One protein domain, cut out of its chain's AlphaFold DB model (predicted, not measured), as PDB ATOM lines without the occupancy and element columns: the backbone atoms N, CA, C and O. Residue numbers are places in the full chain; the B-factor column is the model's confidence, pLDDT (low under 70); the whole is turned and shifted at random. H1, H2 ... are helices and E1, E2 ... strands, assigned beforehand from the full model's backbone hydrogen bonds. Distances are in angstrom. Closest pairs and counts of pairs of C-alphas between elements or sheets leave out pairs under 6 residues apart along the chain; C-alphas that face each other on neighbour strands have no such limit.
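Overview. This is residues 8 to 70 of the 82 residues of an uncharacterized protein of Sphingopyxis witflariensis (UniProt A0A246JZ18). The printed part is a wide, open U with an empty middle: the strand hairpin E1 and E2 followed by H1 makes one arm, the long helix H3 makes the other, and the short H2 sits in the bend between them. No helix packs on another. The 63 printed residues hold two named strands and three named helices, in the order E1, E2, H1, H2, H3; the sheet, E1 - E2, is antiparallel, and the class is mostly helix. The whole is extended, with a radius of gyration of the C-alphas of 19.0 A, and flat, spanning 47 by 39 by 15 A.

Along the chain. E1 is residues 8 to 11, beginning at C-alpha 8 (117.928, 130.299, 89.620), and E2 is residues 19 to 23, 12.9 A long. H1 is residues 25 to 38, 20.2 A from C-alpha 25 (113.581, 129.460, 98.280) to C-alpha 38. H2 is residues 41 to 44. H3, residues 49 to 69, is 30.4 A long and ends at C-alpha 69 (73.130, 141.007, 86.577).

Arrangement. E1 and E2 form a hairpin, antiparallel at 143 degrees between their directions. N 8 and O 22 are 2.8 A apart and N 10 and O 20 2.9 A, both within hydrogen-bond range. A tight link of 1 residue joins E2 to H1. H1 and H2 are only just apart, their closest C-alphas being 8.5 A from each other. H3 is apart from E1, E2, H1 and H2. In H1 and H3 every O i to N i+4 pair is within hydrogen-bond range; H2 is too short for such a pair, and its 1 pair of O i and N i+3 is within range.

Size, cuts and confidence. The two C-alphas farthest apart, those of Arg 17 and Arg 69, are 46.6 A from each other. The printed part has no cut, and no link is long. Residues 37 to 43 and 45 to 70 stand free. Mean pLDDT of the printed part is 75.7; residues 39 to 53, 55 and 62 to 70 are under 70.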
ATOM      1  N   GLU A   8     117.774 131.484  90.453       93.19
ATOM      2  CA  GLU A   8     117.928 130.299  89.620       93.19
ATOM      3  C   GLU A   8     117.392 130.566  88.215       93.19
ATOM      4  O   GLU A   8     116.584 131.472  87.988       93.19
ATOM      5  N   ARG A   9     117.884 129.779  87.258       94.44
ATOM      6  CA  ARG A   9     117.400 129.794  85.882       94.44
ATOM      7  C   ARG A   9     116.449 128.628  85.690       94.44
ATOM      8  O   ARG A   9     116.846 127.488  85.909       94.44
ATOM      9  N   GLN A  10     115.235 128.914  85.247       93.69
ATOM     10  CA  GLN A  10     114.266 127.896  84.857       93.69
ATOM     11  C   GLN A  10     114.081 127.958  83.335       93.69
ATOM     12  O   GLN A  10     114.047 129.066  82.800       93.69
ATOM     13  N   PRO A  11     114.019 126.827  82.614       96.12
ATOM     14  CA  PRO A  11     113.712 126.845  81.187       96.12
ATOM     15  C   PRO A  11     112.383 127.552  80.935       96.12
ATOM     16  O   PRO A  11     111.425 127.350  81.686       96.12
ATOM     17  N   ASP A  12     112.331 128.377  79.895       95.50
ATOM     18  CA  ASP A  12     111.071 128.975  79.477       95.50
ATOM     19  C   ASP A  12     110.175 127.889  78.832       95.50
ATOM     20  O   ASP A  12     110.656 127.127  77.981       95.50
ATOM     21  N   PRO A  13     108.908 127.738  79.268       94.75
ATOM     22  CA  PRO A  13     108.005 126.725  78.723       94.75
ATOM     23  C   PRO A  13     107.614 126.981  77.258       94.75
ATOM     24  O   PRO A  13     107.293 126.021  76.553       94.75
ATOM     25  N   ASP A  14     107.673 128.234  76.800       96.62
ATOM     26  CA  ASP A  14     107.251 128.670  75.469       96.62
ATOM     27  C   ASP A  14     108.441 128.840  74.502       96.62
ATOM     28  O   ASP A  14     108.275 128.703  73.287       96.62
ATOM     29  N   ASP A  15     109.661 129.061  75.016       96.50
ATOM     30  CA  ASP A  15     110.892 129.160  74.216       96.50
ATOM     31  C   ASP A  15     112.072 128.357  74.797       96.50
ATOM     32  O   ASP A  15     112.759 128.756  75.736       96.50
ATOM     33  N   ARG A  16     112.424 127.253  74.127       92.38
ATOM     34  CA  ARG A  16     113.532 126.361  74.523       92.38
ATOM     35  C   ARG A  16     114.923 127.004  74.473       92.38
ATOM     36  O   ARG A  16     115.885 126.384  74.928       92.38
ATOM     37  N   ARG A  17     115.068 128.183  73.865       95.56
ATOM     38  CA  ARG A  17     116.329 128.940  73.826       95.56
ATOM     39  C   ARG A  17     116.442 129.935  74.981       95.56
ATOM     40  O   ARG A  17     117.548 130.414  75.242       95.56
ATOM     41  N   ALA A  18     115.339 130.228  75.665       95.25
ATOM     42  CA  ALA A  18     115.270 131.203  76.742       95.25
ATOM     43  C   ALA A  18     115.261 130.550  78.133       95.25
ATOM     44  O   ALA A  18     114.972 129.367  78.318       95.25
ATOM     45  N   TYR A  19     115.608 131.365  79.130       95.44
ATOM     46  CA  TYR A  19     115.549 131.009  80.542       95.44
ATOM     47  C   TYR A  19     114.867 132.128  81.322       95.44
ATOM     48  O   TYR A  19     115.238 133.298  81.200       95.44
ATOM     49  N   LEU A  20     113.938 131.749  82.188       94.50
ATOM     50  CA  LEU A  20     113.339 132.608  83.196       94.50
ATOM     51  C   LEU A  20     114.302 132.770  84.376       94.50
ATOM     52  O   LEU A  20     114.957 131.813  84.798       94.50
ATOM     53  N   ILE A  21     114.367 133.978  84.935       93.75
ATOM     54  CA  ILE A  21     115.085 134.245  86.185       93.75
ATOM     55  C   ILE A  21     114.081 134.195  87.335       93.75
ATOM     56  O   ILE A  21     113.189 135.037  87.423       93.75
ATOM     57  N   ALA A  22     114.241 133.216  88.220       92.25
ATOM     58  CA  ALA A  22     113.378 133.008  89.376       92.25
ATOM     59  C   ALA A  22     114.162 133.155  90.687       92.25
ATOM     60  O   ALA A  22     115.378 132.983  90.726       92.25
ATOM     61  N   LEU A  23     113.456 133.473  91.776       93.31
ATOM     62  CA  LEU A  23     114.028 133.434  93.123       93.31
ATOM     63  C   LEU A  23     114.066 131.991  93.628       93.31
ATOM     64  O   LEU A  23     113.037 131.306  93.614       93.31
ATOM     65  N   THR A  24     115.209 131.581  94.174       94.00
ATOM     66  CA  THR A  24     115.303 130.351  94.968       94.00
ATOM     67  C   THR A  24     114.466 130.483  96.243       94.00
ATOM     68  O   THR A  24     114.017 131.573  96.606       94.00
ATOM     69  N   GLN A  25     114.261 129.386  96.976       92.06
ATOM     70  CA  GLN A  25     113.581 129.460  98.280       92.06
ATOM     71  C   GLN A  25     114.307 130.400  99.247       92.06
ATOM     72  O   GLN A  25     113.673 131.245  99.875       92.06
ATOM     73  N   ARG A  26     115.640 130.326  99.285       92.06
ATOM     74  CA  ARG A  26     116.472 131.252 100.054       92.06
ATOM     75  C   ARG A  26     116.270 132.702  99.601       92.06
ATOM     76  O   ARG A  26     116.005 133.563 100.431       92.06
ATOM     77  N   GLY A  27     116.297 132.958  98.290       92.69
ATOM     78  CA  GLY A  27     116.053 134.293  97.736       92.69
ATOM     79  C   GLY A  27     114.665 134.854  98.065       92.69
ATOM     80  O   GLY A  27     114.519 136.056  98.272       92.69
ATOM     81  N   LYS A  28     113.635 134.001  98.158       92.69
ATOM     82  CA  LYS A  28     112.287 134.414  98.589       92.69
ATOM     83  C   LYS A  28     112.267 134.866 100.050       92.69
ATOM     84  O   LYS A  28     111.647 135.888 100.335       92.69
ATOM     85  N   VAL A  29     112.933 134.128 100.942       89.88
ATOM     86  CA  VAL A  29     113.018 134.462 102.376       89.88
ATOM     87  C   VAL A  29     113.759 135.781 102.574       89.88
ATOM     88  O   VAL A  29     113.192 136.707 103.148       89.88
ATOM     89  N   GLU A  30     114.957 135.919 102.003       90.12
ATOM     90  CA  GLU A  30     115.752 137.147 102.140       90.12
ATOM     91  C   GLU A  30     115.016 138.366 101.556       90.12
ATOM     92  O   GLU A  30     114.981 139.440 102.159       90.12
ATOM     93  N   ARG A  31     114.329 138.204 100.412       87.38
ATOM     94  CA  ARG A  31     113.475 139.269  99.866       87.38
ATOM     95  C   ARG A  31     112.361 139.652 100.838       87.38
ATOM     96  O   ARG A  31     112.079 140.840 100.978       87.38
ATOM     97  N   ALA A  32     111.689 138.679 101.452       83.19
ATOM     98  CA  ALA A  32     110.593 138.945 102.377       83.19
ATOM     99  C   ALA A  32     111.077 139.729 103.604       83.19
ATOM    100  O   ALA A  32     110.435 140.706 103.977       83.19
ATOM    101  N   GLU A  33     112.230 139.370 104.168       80.50
ATOM    102  CA  GLU A  33     112.848 140.091 105.288       80.50
ATOM    103  C   GLU A  33     113.158 141.546 104.928       80.50
ATOM    104  O   GLU A  33     112.781 142.461 105.660       80.50
ATOM    105  N   VAL A  34     113.760 141.783 103.758       82.25
ATOM    106  CA  VAL A  34     114.056 143.141 103.278       82.25
ATOM    107  C   VAL A  34     112.779 143.946 103.042       82.25
ATOM    108  O   VAL A  34     112.737 145.137 103.348       82.25
ATOM    109  N   VAL A  35     111.735 143.322 102.492       78.62
ATOM    110  CA  VAL A  35     110.444 143.987 102.276       78.62
ATOM    111  C   VAL A  35     109.811 144.352 103.612       78.62
ATOM    112  O   VAL A  35     109.445 145.508 103.789       78.62
ATOM    113  N   LEU A  36     109.736 143.415 104.561       73.25
ATOM    114  CA  LEU A  36     109.167 143.649 105.890       73.25
ATOM    115  C   LEU A  36     109.929 144.736 106.656       73.25
ATOM    116  O   LEU A  36     109.301 145.612 107.241       73.25
ATOM    117  N   ALA A  37     111.263 144.737 106.591       72.94
ATOM    118  CA  ALA A  37     112.100 145.761 107.215       72.94
ATOM    119  C   ALA A  37     111.921 147.161 106.599       72.94
ATOM    120  O   ALA A  37     112.246 148.162 107.233       72.94
ATOM    121  N   ARG A  38     111.424 147.240 105.359       71.62
ATOM    122  CA  ARG A  38     111.172 148.496 104.635       71.62
ATOM    123  C   ARG A  38     109.703 148.905 104.622       71.62
ATOM    124  O   ARG A  38     109.389 149.960 104.070       71.62
ATOM    125  N   LEU A  39     108.801 148.100 105.188       64.44
ATOM    126  CA  LEU A  39     107.405 148.499 105.297       64.44
ATOM    127  C   LEU A  39     107.290 149.657 106.301       64.44
ATOM    128  O   LEU A  39     107.845 149.570 107.398       64.44
ATOM    129  N   PRO A  40     106.558 150.734 105.958       57.75
ATOM    130  CA  PRO A  40     106.211 151.767 106.922       57.75
ATOM    131  C   PRO A  40     105.533 151.122 108.132       57.75
ATOM    132  O   PRO A  40     104.673 150.253 107.968       57.75
ATOM    133  N   ILE A  41     105.881 151.566 109.340       57.84
ATOM    134  CA  ILE A  41     105.330 151.043 110.603       57.84
ATOM    135  C   ILE A  41     103.784 151.093 110.612       57.84
ATOM    136  O   ILE A  41     103.144 150.237 111.216       57.84
ATOM    137  N   GLU A  42     103.173 152.004 109.852       52.50
ATOM    138  CA  GLU A  42     101.715 152.113 109.685       52.50
ATOM    139  C   GLU A  42     101.057 150.942 108.924       52.50
ATOM    140  O   GLU A  42      99.869 150.687 109.094       52.50
ATOM    141  N   LEU A  43     101.808 150.189 108.111       51.84
ATOM    142  CA  LEU A  43     101.335 148.956 107.459       51.84
ATOM    143  C   LEU A  43     101.531 147.712 108.337       51.84
ATOM    144  O   LEU A  43     100.860 146.706 108.121       51.84
ATOM    145  N   SER A  44     102.416 147.778 109.336       52.69
ATOM    146  CA  SER A  44     102.606 146.713 110.334       52.69
ATOM    147  C   SER A  44     101.408 146.605 111.291       52.69
ATOM    148  O   SER A  44     101.077 145.520 111.767       52.69
ATOM    149  N   SER A  45     100.701 147.717 111.515       53.81
ATOM    150  CA  SER A  45      99.450 147.789 112.282       53.81
ATOM    151  C   SER A  45      98.186 147.610 111.431       53.81
ATOM    152  O   SER A  45      97.074 147.690 111.963       53.81
ATOM    153  N   ALA A  46      98.324 147.354 110.123       52.91
ATOM    154  CA  ALA A  46      97.185 147.116 109.246       52.91
ATOM    155  C   ALA A  46      96.388 145.889 109.731       52.91
ATOM    156  O   ALA A  46      96.974 144.900 110.186       52.91
ATOM    157  N   PRO A  47      95.044 145.940 109.670       52.25
ATOM    158  CA  PRO A  47      94.190 144.963 110.322       52.25
ATOM    159  C   PRO A  47      94.522 143.557 109.832       52.25
ATOM    160  O   PRO A  47      94.798 143.348 108.650       52.25
ATOM    161  N   SER A  48      94.509 142.614 110.778       60.75
ATOM    162  CA  SER A  48      94.930 141.226 110.604       60.75
ATOM    163  C   SER A  48      94.521 140.647 109.249       60.75
ATOM    164  O   SER A  48      93.452 140.944 108.719       60.75
ATOM    165  N   ASN A  49      95.343 139.744 108.708       59.56
ATOM    166  CA  ASN A  49      95.118 139.050 107.435       59.56
ATOM    167  C   ASN A  49      93.685 138.496 107.224       59.56
ATOM    168  O   ASN A  49      93.318 138.159 106.101       59.56
ATOM    169  N   GLY A  50      92.874 138.356 108.281       63.31
ATOM    170  CA  GLY A  50      91.443 138.062 108.195       63.31
ATOM    171  C   GLY A  50      90.608 139.168 107.538       63.31
ATOM    172  O   GLY A  50      89.753 138.846 106.719       63.31
ATOM    173  N   VAL A  51      90.883 140.445 107.822       62.78
ATOM    174  CA  VAL A  51      90.145 141.598 107.272       62.78
ATOM    175  C   VAL A  51      90.472 141.816 105.796       62.78
ATOM    176  O   VAL A  51      89.577 142.032 104.983       62.78
ATOM    177  N   LEU A  52      91.742 141.677 105.407       62.56
ATOM    178  CA  LEU A  52      92.126 141.739 103.992       62.56
ATOM    179  C   LEU A  52      91.528 140.567 103.197       62.56
ATOM    180  O   LEU A  52      91.034 140.759 102.086       62.56
ATOM    181  N   ARG A  53      91.496 139.359 103.782       64.56
ATOM    182  CA  ARG A  53      90.862 138.184 103.159       64.56
ATOM    183  C   ARG A  53      89.344 138.307 103.057       64.56
ATOM    184  O   ARG A  53      88.789 137.888 102.042       64.56
ATOM    185  N   SER A  54      88.670 138.854 104.067       70.19
ATOM    186  CA  SER A  54      87.222 139.070 104.013       70.19
ATOM    187  C   SER A  54      86.869 140.120 102.963       70.19
ATOM    188  O   SER A  54      86.006 139.857 102.131       70.19
ATOM    189  N   ARG A  55      87.613 141.232 102.908       69.12
ATOM    190  CA  ARG A  55      87.425 142.284 101.899       69.12
ATOM    191  C   ARG A  55      87.668 141.767 100.478       69.12
ATOM    192  O   ARG A  55      86.874 142.043  99.587       69.12
ATOM    193  N   ALA A  56      88.715 140.967 100.265       70.94
ATOM    194  CA  ALA A  56      88.990 140.355  98.963       70.94
ATOM    195  C   ALA A  56      87.875 139.388  98.517       70.94
ATOM    196  O   ALA A  56      87.473 139.406  97.354       70.94
ATOM    197  N   ARG A  57      87.330 138.578  99.440       71.62
ATOM    198  CA  ARG A  57      86.172 137.705  99.163       71.62
ATOM    199  C   ARG A  57      84.909 138.502  98.849       71.62
ATOM    200  O   ARG A  57      84.177 138.144  97.933       71.62
ATOM    201  N   GLU A  58      84.663 139.574  99.592       73.75
ATOM    202  CA  GLU A  58      83.501 140.439  99.401       73.75
ATOM    203  C   GLU A  58      83.524 141.114  98.024       73.75
ATOM    204  O   GLU A  58      82.541 141.039  97.288       73.75
ATOM    205  N   VAL A  59      84.671 141.672  97.622       73.75
ATOM    206  CA  VAL A  59      84.853 142.267  96.288       73.75
ATOM    207  C   VAL A  59      84.681 141.219  95.183       73.75
ATOM    208  O   VAL A  59      83.978 141.473  94.206       73.75
ATOM    209  N   GLY A  60      85.246 140.017  95.343       71.12
ATOM    210  CA  GLY A  60      85.053 138.920  94.387       71.12
ATOM    211  C   GLY A  60      83.580 138.528  94.212       71.12
ATOM    212  O   GLY A  60      83.106 138.380  93.085       71.12
ATOM    213  N   ASN A  61      82.826 138.438  95.310       71.50
ATOM    214  CA  ASN A  61      81.393 138.130  95.278       71.50
ATOM    215  C   ASN A  61      80.558 139.262  94.652       71.50
ATOM    216  O   ASN A  61      79.580 138.999  93.948       71.50
ATOM    217  N   GLN A  62      80.939 140.523  94.868       66.81
ATOM    218  CA  GLN A  62      80.285 141.671  94.234       66.81
ATOM    219  C   GLN A  62      80.526 141.705  92.720       66.81
ATOM    220  O   GLN A  62      79.596 141.953  91.958       66.81
ATOM    221  N   LEU A  63      81.733 141.372  92.261       67.31
ATOM    222  CA  LEU A  63      82.029 141.263  90.830       67.31
ATOM    223  C   LEU A  63      81.278 140.096  90.180       67.31
ATOM    224  O   LEU A  63      80.697 140.268  89.111       67.31
ATOM    225  N   LEU A  64      81.219 138.937  90.842       63.03
ATOM    226  CA  LEU A  64      80.480 137.773  90.345       63.03
ATOM    227  C   LEU A  64      78.969 138.046  90.268       63.03
ATOM    228  O   LEU A  64      78.319 137.697  89.286       63.03
ATOM    229  N   SER A  65      78.402 138.708  91.279       63.06
ATOM    230  CA  SER A  65      76.984 139.092  91.280       63.06
ATOM    231  C   SER A  65      76.669 140.213  90.284       63.06
ATOM    232  O   SER A  65      75.602 140.198  89.669       63.06
ATOM    233  N   GLY A  66      77.606 141.137  90.052       59.34
ATOM    234  CA  GLY A  66      77.534 142.110  88.962       59.34
ATOM    235  C   GLY A  66      77.534 141.439  87.585       59.34
ATOM    236  O   GLY A  66      76.704 141.774  86.741       59.34
ATOM    237  N   LEU A  67      78.381 140.423  87.392       57.53
ATOM    238  CA  LEU A  67      78.437 139.609  86.172       57.53
ATOM    239  C   LEU A  67      77.150 138.792  85.949       57.53
ATOM    240  O   LEU A  67      76.761 138.553  84.814       57.53
ATOM    241  N   MET A  68      76.466 138.387  87.021       56.06
ATOM    242  CA  MET A  68      75.164 137.708  86.948       56.06
ATOM    243  C   MET A  68      74.001 138.671  86.636       56.06
ATOM    244  O   MET A  68      72.979 138.231  86.111       56.06
ATOM    245  N   ARG A  69      74.129 139.975  86.938       54.81
ATOM    246  CA  ARG A  69      73.130 141.007  86.577       54.81
ATOM    247  C   ARG A  69      73.284 141.515  85.148       54.81
ATOM    248  O   ARG A  69      72.282 141.821  84.505       54.81
ATOM    249  N   VAL A  70      74.512 141.609  84.646       54.84
ATOM    250  CA  VAL A  70      74.777 141.917  83.238       54.84
ATOM    251  C   VAL A  70      74.675 140.605  82.471       54.84
ATOM    252  O   VAL A  70      75.639 139.856  82.398       54.84
TER     253      VAL A  70